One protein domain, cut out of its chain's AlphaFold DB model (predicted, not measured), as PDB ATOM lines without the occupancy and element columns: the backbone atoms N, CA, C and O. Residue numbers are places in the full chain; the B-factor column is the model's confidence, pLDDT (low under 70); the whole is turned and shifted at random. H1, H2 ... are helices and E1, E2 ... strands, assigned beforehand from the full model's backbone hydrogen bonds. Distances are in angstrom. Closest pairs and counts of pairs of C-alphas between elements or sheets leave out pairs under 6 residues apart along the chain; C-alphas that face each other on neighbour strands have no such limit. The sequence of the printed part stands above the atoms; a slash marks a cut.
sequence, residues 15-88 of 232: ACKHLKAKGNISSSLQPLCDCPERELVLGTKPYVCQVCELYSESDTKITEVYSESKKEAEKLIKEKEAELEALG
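Overview. This is residues 15 to 88 of the 232 residues of an uncharacterized protein of Candidatus Lokiarchaeota archaeon (UniProt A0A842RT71). A small three-strand sheet, E1 to E3, sits beside the first part of one long helix, H2; residues 78 to 88, of which 78 to 86 belong to H2, stick out as an arm. Short H1 and E4 lie toward the opposite end. The 74 printed residues hold E1 E2 E3 H1 E4 H2, class mixed; the sheet, order E1 - E2 - E3, is an antiparallel meander, each strand neighbour to the one before. The whole is loose, radius of gyration of the C-alphas 14.1 A, spanning 50 by 21 by 19 A.

Arrangement. E1, residues 20 to 25, and E2, residues 31 to 35, form a hairpin at 142 degrees, with N 20 and O 34 2.9 A apart, within hydrogen-bond range. E2 and E3, residues 40 to 43, form another at 149 degrees, with N 42 and O 33 at 2.8 A. H1, residues 47 to 51, only grazes the sheet, with residues 48 to 49. E4, residues 57 to 61, pairs with no named strand and meets H2, residues 62 to 86, only through their link. H2 stands at the sheet's level, height 2.8 A; its closest C-alphas to E1 are Ala 73 and Gly 23, 4.1 A. H1 and H2 are apart; in both, every O i to N i+4 pair is within hydrogen-bond range.

Along the chain. E1 starts at C-alpha 20 (162.752, 181.885, 144.788) and measures 13.8 A, E2 13.6 A, E3 9.9 A, H1 6.9 A and E4 9.6 A. H2 measures 36.3 A, ending at C-alpha 86 (134.996, 187.277, 132.126).

Size, cuts and confidence. The C-alphas farthest apart, of Glu 53 and Gly 88, are 49.8 A apart. The printed part has no cut and no long link; residue 88 is under 70 in pLDDT.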
ATOM      1  N   ALA A  15     169.965 187.724 150.328       91.25
ATOM      2  CA  ALA A  15     169.110 186.565 150.144       91.25
ATOM      3  C   ALA A  15     169.931 185.281 150.010       91.25
ATOM      4  O   ALA A  15     171.152 185.290 149.862       91.25
ATOM      5  N   CYS A  16     169.242 184.155 150.159       92.50
ATOM      6  CA  CYS A  16     169.817 182.865 149.819       92.50
ATOM      7  C   CYS A  16     169.659 182.654 148.309       92.50
ATOM      8  O   CYS A  16     168.578 182.928 147.793       92.50
ATOM      9  N   LYS A  17     170.653 182.083 147.619       93.19
ATOM     10  CA  LYS A  17     170.538 181.696 146.195       93.19
ATOM     11  C   LYS A  17     169.359 180.764 145.915       93.19
ATOM     12  O   LYS A  17     168.803 180.775 144.826       93.19
ATOM     13  N   HIS A  18     168.994 179.955 146.903       91.12
ATOM     14  CA  HIS A  18     167.885 179.016 146.793       91.12
ATOM     15  C   HIS A  18     166.523 179.689 147.029       91.12
ATOM     16  O   HIS A  18     165.502 179.078 146.753       91.12
ATOM     17  N   LEU A  19     166.467 180.931 147.519       91.56
ATOM     18  CA  LEU A  19     165.198 181.617 147.748       91.56
ATOM     19  C   LEU A  19     164.613 182.087 146.410       91.56
ATOM     20  O   LEU A  19     165.189 182.955 145.755       91.56
ATOM     21  N   LYS A  20     163.463 181.535 146.024       91.94
ATOM     22  CA  LYS A  20     162.752 181.885 144.788       91.94
ATOM     23  C   LYS A  20     161.435 182.590 145.102       91.94
ATOM     24  O   LYS A  20     160.752 182.245 146.067       91.94
ATOM     25  N   ALA A  21     161.066 183.571 144.285       91.00
ATOM     26  CA  ALA A  21     159.726 184.145 144.311       91.00
ATOM     27  C   ALA A  21     158.717 183.094 143.818       91.00
ATOM     28  O   ALA A  21     158.970 182.418 142.823       91.00
ATOM     29  N   LYS A  22     157.615 182.907 144.556       86.62
ATOM     30  CA  LYS A  22     156.550 181.959 144.179       86.62
ATOM     31  C   LYS A  22     155.342 182.668 143.566       86.62
ATOM     32  O   LYS A  22     154.490 182.011 142.988       86.62
ATOM     33  N   GLY A  23     155.235 183.987 143.749       84.69
ATOM     34  CA  GLY A  23     154.059 184.747 143.326       84.69
ATOM     35  C   GLY A  23     152.791 184.395 144.110       84.69
ATOM     36  O   GLY A  23     151.696 184.702 143.665       84.69
ATOM     37  N   ASN A  24     152.911 183.769 145.285       85.38
ATOM     38  CA  ASN A  24     151.764 183.456 146.135       85.38
ATOM     39  C   ASN A  24     151.675 184.428 147.314       85.38
ATOM     40  O   ASN A  24     152.687 184.921 147.825       85.38
ATOM     41  N   ILE A  25     150.449 184.658 147.770       86.31
ATOM     42  CA  ILE A  25     150.132 185.459 148.949       86.31
ATOM     43  C   ILE A  25     149.526 184.543 150.021       86.31
ATOM     44  O   ILE A  25     148.745 183.645 149.714       86.31
ATOM     45  N   SER A  26     149.929 184.729 151.280       87.06
ATOM     46  CA  SER A  26     149.314 184.038 152.417       87.06
ATOM     47  C   SER A  26     147.893 184.543 152.681       87.06
ATOM     48  O   SER A  26     147.526 185.637 152.263       87.06
ATOM     49  N   SER A  27     147.125 183.815 153.496       85.19
ATOM     50  CA  SER A  27     145.829 184.292 154.010       85.19
ATOM     51  C   SER A  27     145.916 185.659 154.704       85.19
ATOM     52  O   SER A  27     144.964 186.427 154.706       85.19
ATOM     53  N   SER A  28     147.083 185.996 155.259       83.31
ATOM     54  CA  SER A  28     147.365 187.281 155.900       83.31
ATOM     55  C   SER A  28     147.929 188.345 154.944       83.31
ATOM     56  O   SER A  28     148.600 189.270 155.406       83.31
ATOM     57  N   LEU A  29     147.760 188.185 153.630       83.12
ATOM     58  CA  LEU A  29     148.234 189.111 152.595       83.12
ATOM     59  C   LEU A  29     149.760 189.330 152.554       83.12
ATOM     60  O   LEU A  29     150.242 190.383 152.131       83.12
ATOM     61  N   GLN A  30     150.554 188.351 152.999       86.62
ATOM     62  CA  GLN A  30     152.018 188.446 152.962       86.62
ATOM     63  C   GLN A  30     152.591 187.711 151.745       86.62
ATOM     64  O   GLN A  30     152.165 186.589 151.475       86.62
ATOM     65  N   PRO A  31     153.580 188.288 151.034       88.31
ATOM     66  CA  PRO A  31     154.227 187.606 149.921       88.31
ATOM     67  C   PRO A  31     155.030 186.405 150.427       88.31
ATOM     68  O   PRO A  31     155.736 186.490 151.443       88.31
ATOM     69  N   LEU A  32     154.914 185.297 149.702       91.56
ATOM     70  CA  LEU A  32     155.544 184.026 150.026       91.56
ATOM     71  C   LEU A  32     156.651 183.697 149.024       91.56
ATOM     72  O   LEU A  32     156.438 183.707 147.814       91.56
ATOM     73  N   CYS A  33     157.820 183.341 149.543       91.94
ATOM     74  CA  CYS A  33     158.922 182.793 148.760       91.94
ATOM     75  C   CYS A  33     159.053 181.291 149.012       91.94
ATOM     76  O   CYS A  33     158.608 180.787 150.041       91.94
ATOM     77  N   ASP A  34     159.686 180.583 148.088       93.69
ATOM     78  CA  ASP A  34     159.950 179.149 148.184       93.69
ATOM     79  C   ASP A  34     161.453 178.889 148.343       93.69
ATOM     80  O   ASP A  34     162.289 179.608 147.784       93.69
ATOM     81  N   CYS A  35     161.799 177.869 149.116       92.62
ATOM     82  CA  CYS A  35     163.152 177.363 149.278       92.62
ATOM     83  C   CYS A  35     163.176 175.886 148.842       92.62
ATOM     84  O   CYS A  35     162.885 175.023 149.672       92.62
ATOM     85  N   PRO A  36     163.591 175.567 147.600       90.69
ATOM     86  CA  PRO A  36     163.506 174.224 147.032       90.69
ATOM     87  C   PRO A  36     164.405 173.219 147.759       90.69
ATOM     88  O   PRO A  36     164.036 172.067 147.881       90.69
ATOM     89  N   GLU A  37     165.536 173.654 148.326       91.81
ATOM     90  CA  GLU A  37     166.447 172.769 149.081       91.81
ATOM     91  C   GLU A  37     165.837 172.210 150.368       91.81
ATOM     92  O   GLU A  37     166.314 171.221 150.913       91.81
ATOM     93  N   ARG A  38     164.833 172.897 150.919       88.69
ATOM     94  CA  ARG A  38     164.136 172.464 152.135       88.69
ATOM     95  C   ARG A  38     162.659 172.192 151.888       88.69
ATOM     96  O   ARG A  38     161.975 171.842 152.839       88.69
ATOM     97  N   GLU A  39     162.186 172.411 150.663       90.94
ATOM     98  CA  GLU A  39     160.771 172.351 150.284       90.94
ATOM     99  C   GLU A  39     159.878 173.185 151.226       90.94
ATOM    100  O   GLU A  39     158.776 172.794 151.603       90.94
ATOM    101  N   LEU A  40     160.376 174.358 151.646       90.75
ATOM    102  CA  LEU A  40     159.696 175.230 152.605       90.75
ATOM    103  C   LEU A  40     159.206 176.518 151.953       90.75
ATOM    104  O   LEU A  40     159.972 177.249 151.324       90.75
ATOM    105  N   VAL A  41     157.953 176.861 152.247       91.62
ATOM    106  CA  VAL A  41     157.373 178.167 151.933       91.62
ATOM    107  C   VAL A  41     157.657 179.139 153.076       91.62
ATOM    108  O   VAL A  41     157.392 178.865 154.246       91.62
ATOM    109  N   LEU A  42     158.218 180.295 152.737       90.56
ATOM    110  CA  LEU A  42     158.778 181.253 153.675       90.56
ATOM    111  C   LEU A  42     158.132 182.632 153.516       90.56
ATOM    112  O   LEU A  42     158.179 183.234 152.445       90.56
ATOM    113  N   GLY A  43     157.606 183.183 154.612       87.31
ATOM    114  CA  GLY A  43     157.134 184.571 154.665       87.31
ATOM    115  C   GLY A  43     158.272 185.595 154.767       87.31
ATOM    116  O   GLY A  43     159.419 185.236 155.004       87.31
ATOM    117  N   THR A  44     157.938 186.885 154.659       83.44
ATOM    118  CA  THR A  44     158.858 188.053 154.570       83.44
ATOM    119  C   THR A  44     160.036 188.115 155.553       83.44
ATOM    120  O   THR A  44     161.016 188.820 155.302       83.44
ATOM    121  N   LYS A  45     159.969 187.403 156.680       83.44
ATOM    122  CA  LYS A  45     161.063 187.262 157.649       83.44
ATOM    123  C   LYS A  45     161.448 185.787 157.795       83.44
ATOM    124  O   LYS A  45     161.062 185.158 158.783       83.44
ATOM    125  N   PRO A  46     162.232 185.224 156.860       77.25
ATOM    126  CA  PRO A  46     162.619 183.824 156.923       77.25
ATOM    127  C   PRO A  46     163.706 183.615 157.983       77.25
ATOM    128  O   PRO A  46     164.899 183.570 157.678       77.25
ATOM    129  N   TYR A  47     163.305 183.466 159.250       82.12
ATOM    130  CA  TYR A  47     164.221 183.091 160.337       82.12
ATOM    131  C   TYR A  47     164.942 181.773 160.035       82.12
ATOM    132  O   TYR A  47     166.106 181.614 160.389       82.12
ATOM    133  N   VAL A  48     164.283 180.875 159.296       83.19
ATOM    134  CA  VAL A  48     164.859 179.617 158.812       83.19
ATOM    135  C   VAL A  48     166.126 179.872 157.989       83.19
ATOM    136  O   VAL A  48     167.154 179.258 158.254       83.19
ATOM    137  N   CYS A  49     166.125 180.846 157.072       84.38
ATOM    138  CA  CYS A  49     167.314 181.197 156.285       84.38
ATOM    139  C   CYS A  49     168.445 181.820 157.117       84.38
ATOM    140  O   CYS A  49     169.578 181.851 156.647       84.38
ATOM    141  N   GLN A  50     168.175 182.314 158.331       83.62
ATOM    142  CA  GLN A  50     169.200 182.890 159.214       83.62
ATOM    143  C   GLN A  50     170.059 181.819 159.883       83.62
ATOM    144  O   GLN A  50     171.241 182.048 160.133       83.62
ATOM    145  N   VAL A  51     169.462 180.658 160.152       84.69
ATOM    146  CA  VAL A  51     170.107 179.515 160.815       84.69
ATOM    147  C   VAL A  51     170.375 178.349 159.862       84.69
ATOM    148  O   VAL A  51     170.968 177.358 160.261       84.69
ATOM    149  N   CYS A  52     169.948 178.457 158.600       88.06
ATOM    150  CA  CYS A  52     170.142 177.417 157.600       88.06
ATOM    151  C   CYS A  52     171.635 177.201 157.309       88.06
ATOM    152  O   CYS A  52     172.342 178.148 156.943       88.06
ATOM    153  N   GLU A  53     172.070 175.947 157.432       88.75
ATOM    154  CA  GLU A  53     173.414 175.470 157.081       88.75
ATOM    155  C   GLU A  53     173.644 175.448 155.565       88.75
ATOM    156  O   GLU A  53     174.741 175.736 155.104       88.75
ATOM    157  N   LEU A  54     172.585 175.213 154.782       90.12
ATOM    158  CA  LEU A  54     172.593 175.229 153.311       90.12
ATOM    159  C   LEU A  54     172.492 176.650 152.732       90.12
ATOM    160  O   LEU A  54     172.176 176.843 151.561       90.12
ATOM    161  N   TYR A  55     172.665 177.680 153.562       89.81
ATOM    162  CA  TYR A  55     172.581 179.052 153.093       89.81
ATOM    163  C   TYR A  55     173.778 179.391 152.209       89.81
ATOM    164  O   TYR A  55     174.924 179.381 152.656       89.81
ATOM    165  N   SER A  56     173.477 179.787 150.979       90.62
ATOM    166  CA  SER A  56     174.428 180.376 150.048       90.62
ATOM    167  C   SER A  56     174.037 181.826 149.800       90.62
ATOM    168  O   SER A  56     172.959 182.078 149.267       90.62
ATOM    169  N   GLU A  57     174.924 182.765 150.110       90.50
ATOM    170  CA  GLU A  57     174.714 184.199 149.878       90.50
ATOM    171  C   GLU A  57     174.577 184.514 148.378       90.50
ATOM    172  O   GLU A  57     175.342 184.000 147.556       90.50
ATOM    173  N   SER A  58     173.576 185.318 148.017       91.69
ATOM    174  CA  SER A  58     173.408 185.912 146.685       91.69
ATOM    175  C   SER A  58     173.701 187.415 146.714       91.69
ATOM    176  O   SER A  58     173.729 188.029 147.777       91.69
ATOM    177  N   ASP A  59     173.857 188.032 145.541       92.06
ATOM    178  CA  ASP A  59     174.053 189.489 145.428       92.06
ATOM    179  C   ASP A  59     172.758 190.291 145.663       92.06
ATOM    180  O   ASP A  59     172.779 191.507 145.852       92.06
ATOM    181  N   THR A  60     171.612 189.609 145.666       90.88
ATOM    182  CA  THR A  60     170.283 190.203 145.830       90.88
ATOM    183  C   THR A  60     169.922 190.395 147.297       90.88
ATOM    184  O   THR A  60     170.209 189.555 148.159       90.88
ATOM    185  N   LYS A  61     169.235 191.496 147.621       91.56
ATOM    186  CA  LYS A  61     168.722 191.695 148.984       91.56
ATOM    187  C   LYS A  61     167.460 190.873 149.200       91.56
ATOM    188  O   LYS A  61     166.615 190.768 148.317       91.56
ATOM    189  N   ILE A  62     167.259 190.394 150.429       88.69
ATOM    190  CA  ILE A  62     166.030 189.666 150.807       88.69
ATOM    191  C   ILE A  62     164.780 190.489 150.472       88.69
ATOM    192  O   ILE A  62     163.809 189.968 149.937       88.69
ATOM    193  N   THR A  63     164.813 191.795 150.744       89.06
ATOM    194  CA  THR A  63     163.693 192.704 150.475       89.06
ATOM    195  C   THR A  63     163.327 192.792 148.996       89.06
ATOM    196  O   THR A  63     162.157 192.984 148.685       89.06
ATOM    197  N   GLU A  64     164.306 192.655 148.099       90.81
ATOM    198  CA  GLU A  64     164.088 192.725 146.651       90.81
ATOM    199  C   GLU A  64     163.335 191.472 146.182       90.81
ATOM    200  O   GLU A  64     162.264 191.608 145.596       90.81
ATOM    201  N   VAL A  65     163.779 190.279 146.595       90.38
ATOM    202  CA  VAL A  65     163.124 188.995 146.262       90.38
ATOM    203  C   VAL A  65     161.659 188.956 146.729       90.38
ATOM    204  O   VAL A  65     160.765 188.563 145.981       90.38
ATOM    205  N   TYR A  66     161.370 189.422 147.949       90.50
ATOM    206  CA  TYR A  66     159.983 189.490 148.436       90.50
ATOM    207  C   TYR A  66     159.147 190.553 147.712       90.50
ATOM    208  O   TYR A  66     157.937 190.381 147.562       90.50
ATOM    209  N   SER A  67     159.763 191.648 147.260       89.94
ATOM    210  CA  SER A  67     159.061 192.669 146.477       89.94
ATOM    211  C   SER A  67     158.703 192.177 145.074       89.94
ATOM    212  O   SER A  67     157.623 192.496 144.578       89.94
ATOM    213  N   GLU A  68     159.563 191.360 144.463       90.50
ATOM    214  CA  GLU A  68     159.293 190.681 143.192       90.50
ATOM    215  C   GLU A  68     158.143 189.694 143.355       90.50
ATOM    216  O   GLU A  68     157.145 189.798 142.643       90.50
ATOM    217  N   SER A  69     158.201 188.854 144.391       90.31
ATOM    218  CA  SER A  69     157.112 187.924 144.694       90.31
ATOM    219  C   SER A  69     155.782 188.628 144.966       90.31
ATOM    220  O   SER A  69     154.736 188.083 144.626       90.31
ATOM    221  N   LYS A  70     155.789 189.823 145.573       90.69
ATOM    222  CA  LYS A  70     154.562 190.611 145.780       90.69
ATOM    223  C   LYS A  70     153.970 191.073 144.449       90.69
ATOM    224  O   LYS A  70     152.774 190.928 144.241       90.69
ATOM    225  N   LYS A  71     154.804 191.594 143.545       90.38
ATOM    226  CA  LYS A  71     154.368 192.060 142.219       90.38
ATOM    227  C   LYS A  71     153.843 190.917 141.356       90.38
ATOM    228  O   LYS A  71     152.872 191.102 140.633       90.38
ATOM    229  N   GLU A  72     154.487 189.755 141.405       88.50
ATOM    230  CA  GLU A  72     154.012 188.555 140.707       88.50
ATOM    231  C   GLU A  72     152.664 188.095 141.255       88.50
ATOM    232  O   GLU A  72     151.753 187.822 140.479       88.50
ATOM    233  N   ALA A  73     152.503 188.100 142.577       87.50
ATOM    234  CA  ALA A  73     151.246 187.718 143.199       87.50
ATOM    235  C   ALA A  73     150.103 188.689 142.881       87.50
ATOM    236  O   ALA A  73     149.003 188.252 142.567       87.50
ATOM    237  N   GLU A  74     150.361 189.999 142.892       87.94
ATOM    238  CA  GLU A  74     149.377 191.013 142.489       87.94
ATOM    239  C   GLU A  74     148.942 190.841 141.027       87.94
ATOM    240  O   GLU A  74     147.763 190.987 140.716       87.94
ATOM    241  N   LYS A  75     149.871 190.491 140.128       88.38
ATOM    242  CA  LYS A  75     149.541 190.195 138.727       88.38
ATOM    243  C   LYS A  75     148.658 188.957 138.604       88.38
ATOM    244  O   LYS A  75     147.665 189.022 137.894       88.38
ATOM    245  N   LEU A  76     148.995 187.878 139.312       85.38
ATOM    246  CA  LEU A  76     148.213 186.640 139.301       85.38
ATOM    247  C   LEU A  76     146.821 186.825 139.912       85.38
ATOM    248  O   LEU A  76     145.862 186.249 139.413       85.38
ATOM    249  N   ILE A  77     146.693 187.628 140.971       84.62
ATOM    250  CA  ILE A  77     145.385 187.975 141.541       84.62
ATOM    251  C   ILE A  77     144.569 188.755 140.518       84.62
ATOM    252  O   ILE A  77     143.447 188.366 140.228       84.62
ATOM    253  N   LYS A  78     145.152 189.793 139.914       86.94
ATOM    254  CA  LYS A  78     144.458 190.608 138.917       86.94
ATOM    255  C   LYS A  78     144.049 189.805 137.676       86.94
ATOM    256  O   LYS A  78     142.996 190.055 137.105       86.94
ATOM    257  N   GLU A  79     144.883 188.861 137.247       85.12
ATOM    258  CA  GLU A  79     144.574 187.945 136.146       85.12
ATOM    259  C   GLU A  79     143.412 187.013 136.505       85.12
ATOM    260  O   GLU A  79     142.468 186.902 135.729       85.12
ATOM    261  N   LYS A  80     143.427 186.425 137.707       84.00
ATOM    262  CA  LYS A  80     142.322 185.592 138.206       84.00
ATOM    263  C   LYS A  80     141.024 186.372 138.389       84.00
ATOM    264  O   LYS A  80     139.966 185.855 138.062       84.00
ATOM    265  N   GLU A  81     141.091 187.595 138.906       84.06
ATOM    266  CA  GLU A  81     139.924 188.474 139.041       84.06
ATOM    267  C   GLU A  81     139.318 188.788 137.669       84.06
ATOM    268  O   GLU A  81     138.112 188.653 137.493       84.06
ATOM    269  N   ALA A  82     140.149 189.119 136.675       83.31
ATOM    270  CA  ALA A  82     139.684 189.362 135.310       83.31
ATOM    271  C   ALA A  82     139.105 188.099 134.643       83.31
ATOM    272  O   ALA A  82     138.153 188.194 133.871       83.31
ATOM    273  N   GLU A  83     139.661 186.918 134.927       82.00
ATOM    274  CA  GLU A  83     139.126 185.637 134.448       82.00
ATOM    275  C   GLU A  83     137.754 185.328 135.066       82.00
ATOM    276  O   GLU A  83     136.830 184.942 134.349       82.00
ATOM    277  N   LEU A  84     137.592 185.548 136.375       78.31
ATOM    278  CA  LEU A  84     136.310 185.386 137.072       78.31
ATOM    279  C   LEU A  84     135.251 186.371 136.558       78.31
ATOM    280  O   LEU A  84     134.115 185.968 136.300       78.31
ATOM    281  N   GLU A  85     135.638 187.630 136.329       78.06
ATOM    282  CA  GLU A  85     134.775 188.651 135.724       78.06
ATOM    283  C   GLU A  85     134.353 188.255 134.298       78.06
ATOM    284  O   GLU A  85     133.174 188.341 133.949       78.06
ATOM    285  N   ALA A  86     135.283 187.743 133.484       76.44
ATOM    286  CA  ALA A  86     134.996 187.277 132.126       76.44
ATOM    287  C   ALA A  86     134.076 186.043 132.089       76.44
ATOM    288  O   ALA A  86     133.300 185.883 131.144       76.44
ATOM    289  N   LEU A  87     134.137 185.183 133.108       72.00
ATOM    290  CA  LEU A  87     133.238 184.037 133.269       72.00
ATOM    291  C   LEU A  87     131.848 184.429 133.796       72.00
ATOM    292  O   LEU A  87     130.997 183.554 133.953       72.00
ATOM    293  N   GLY A  88     131.593 185.717 134.058       57.00
ATOM    294  CA  GLY A  88     130.312 186.191 134.587       57.00
ATOM    295  C   GLY A  88     130.035 185.722 136.017       57.00
ATOM    296  O   GLY A  88     128.934 185.924 136.523       57.00
TER     297      GLY A  88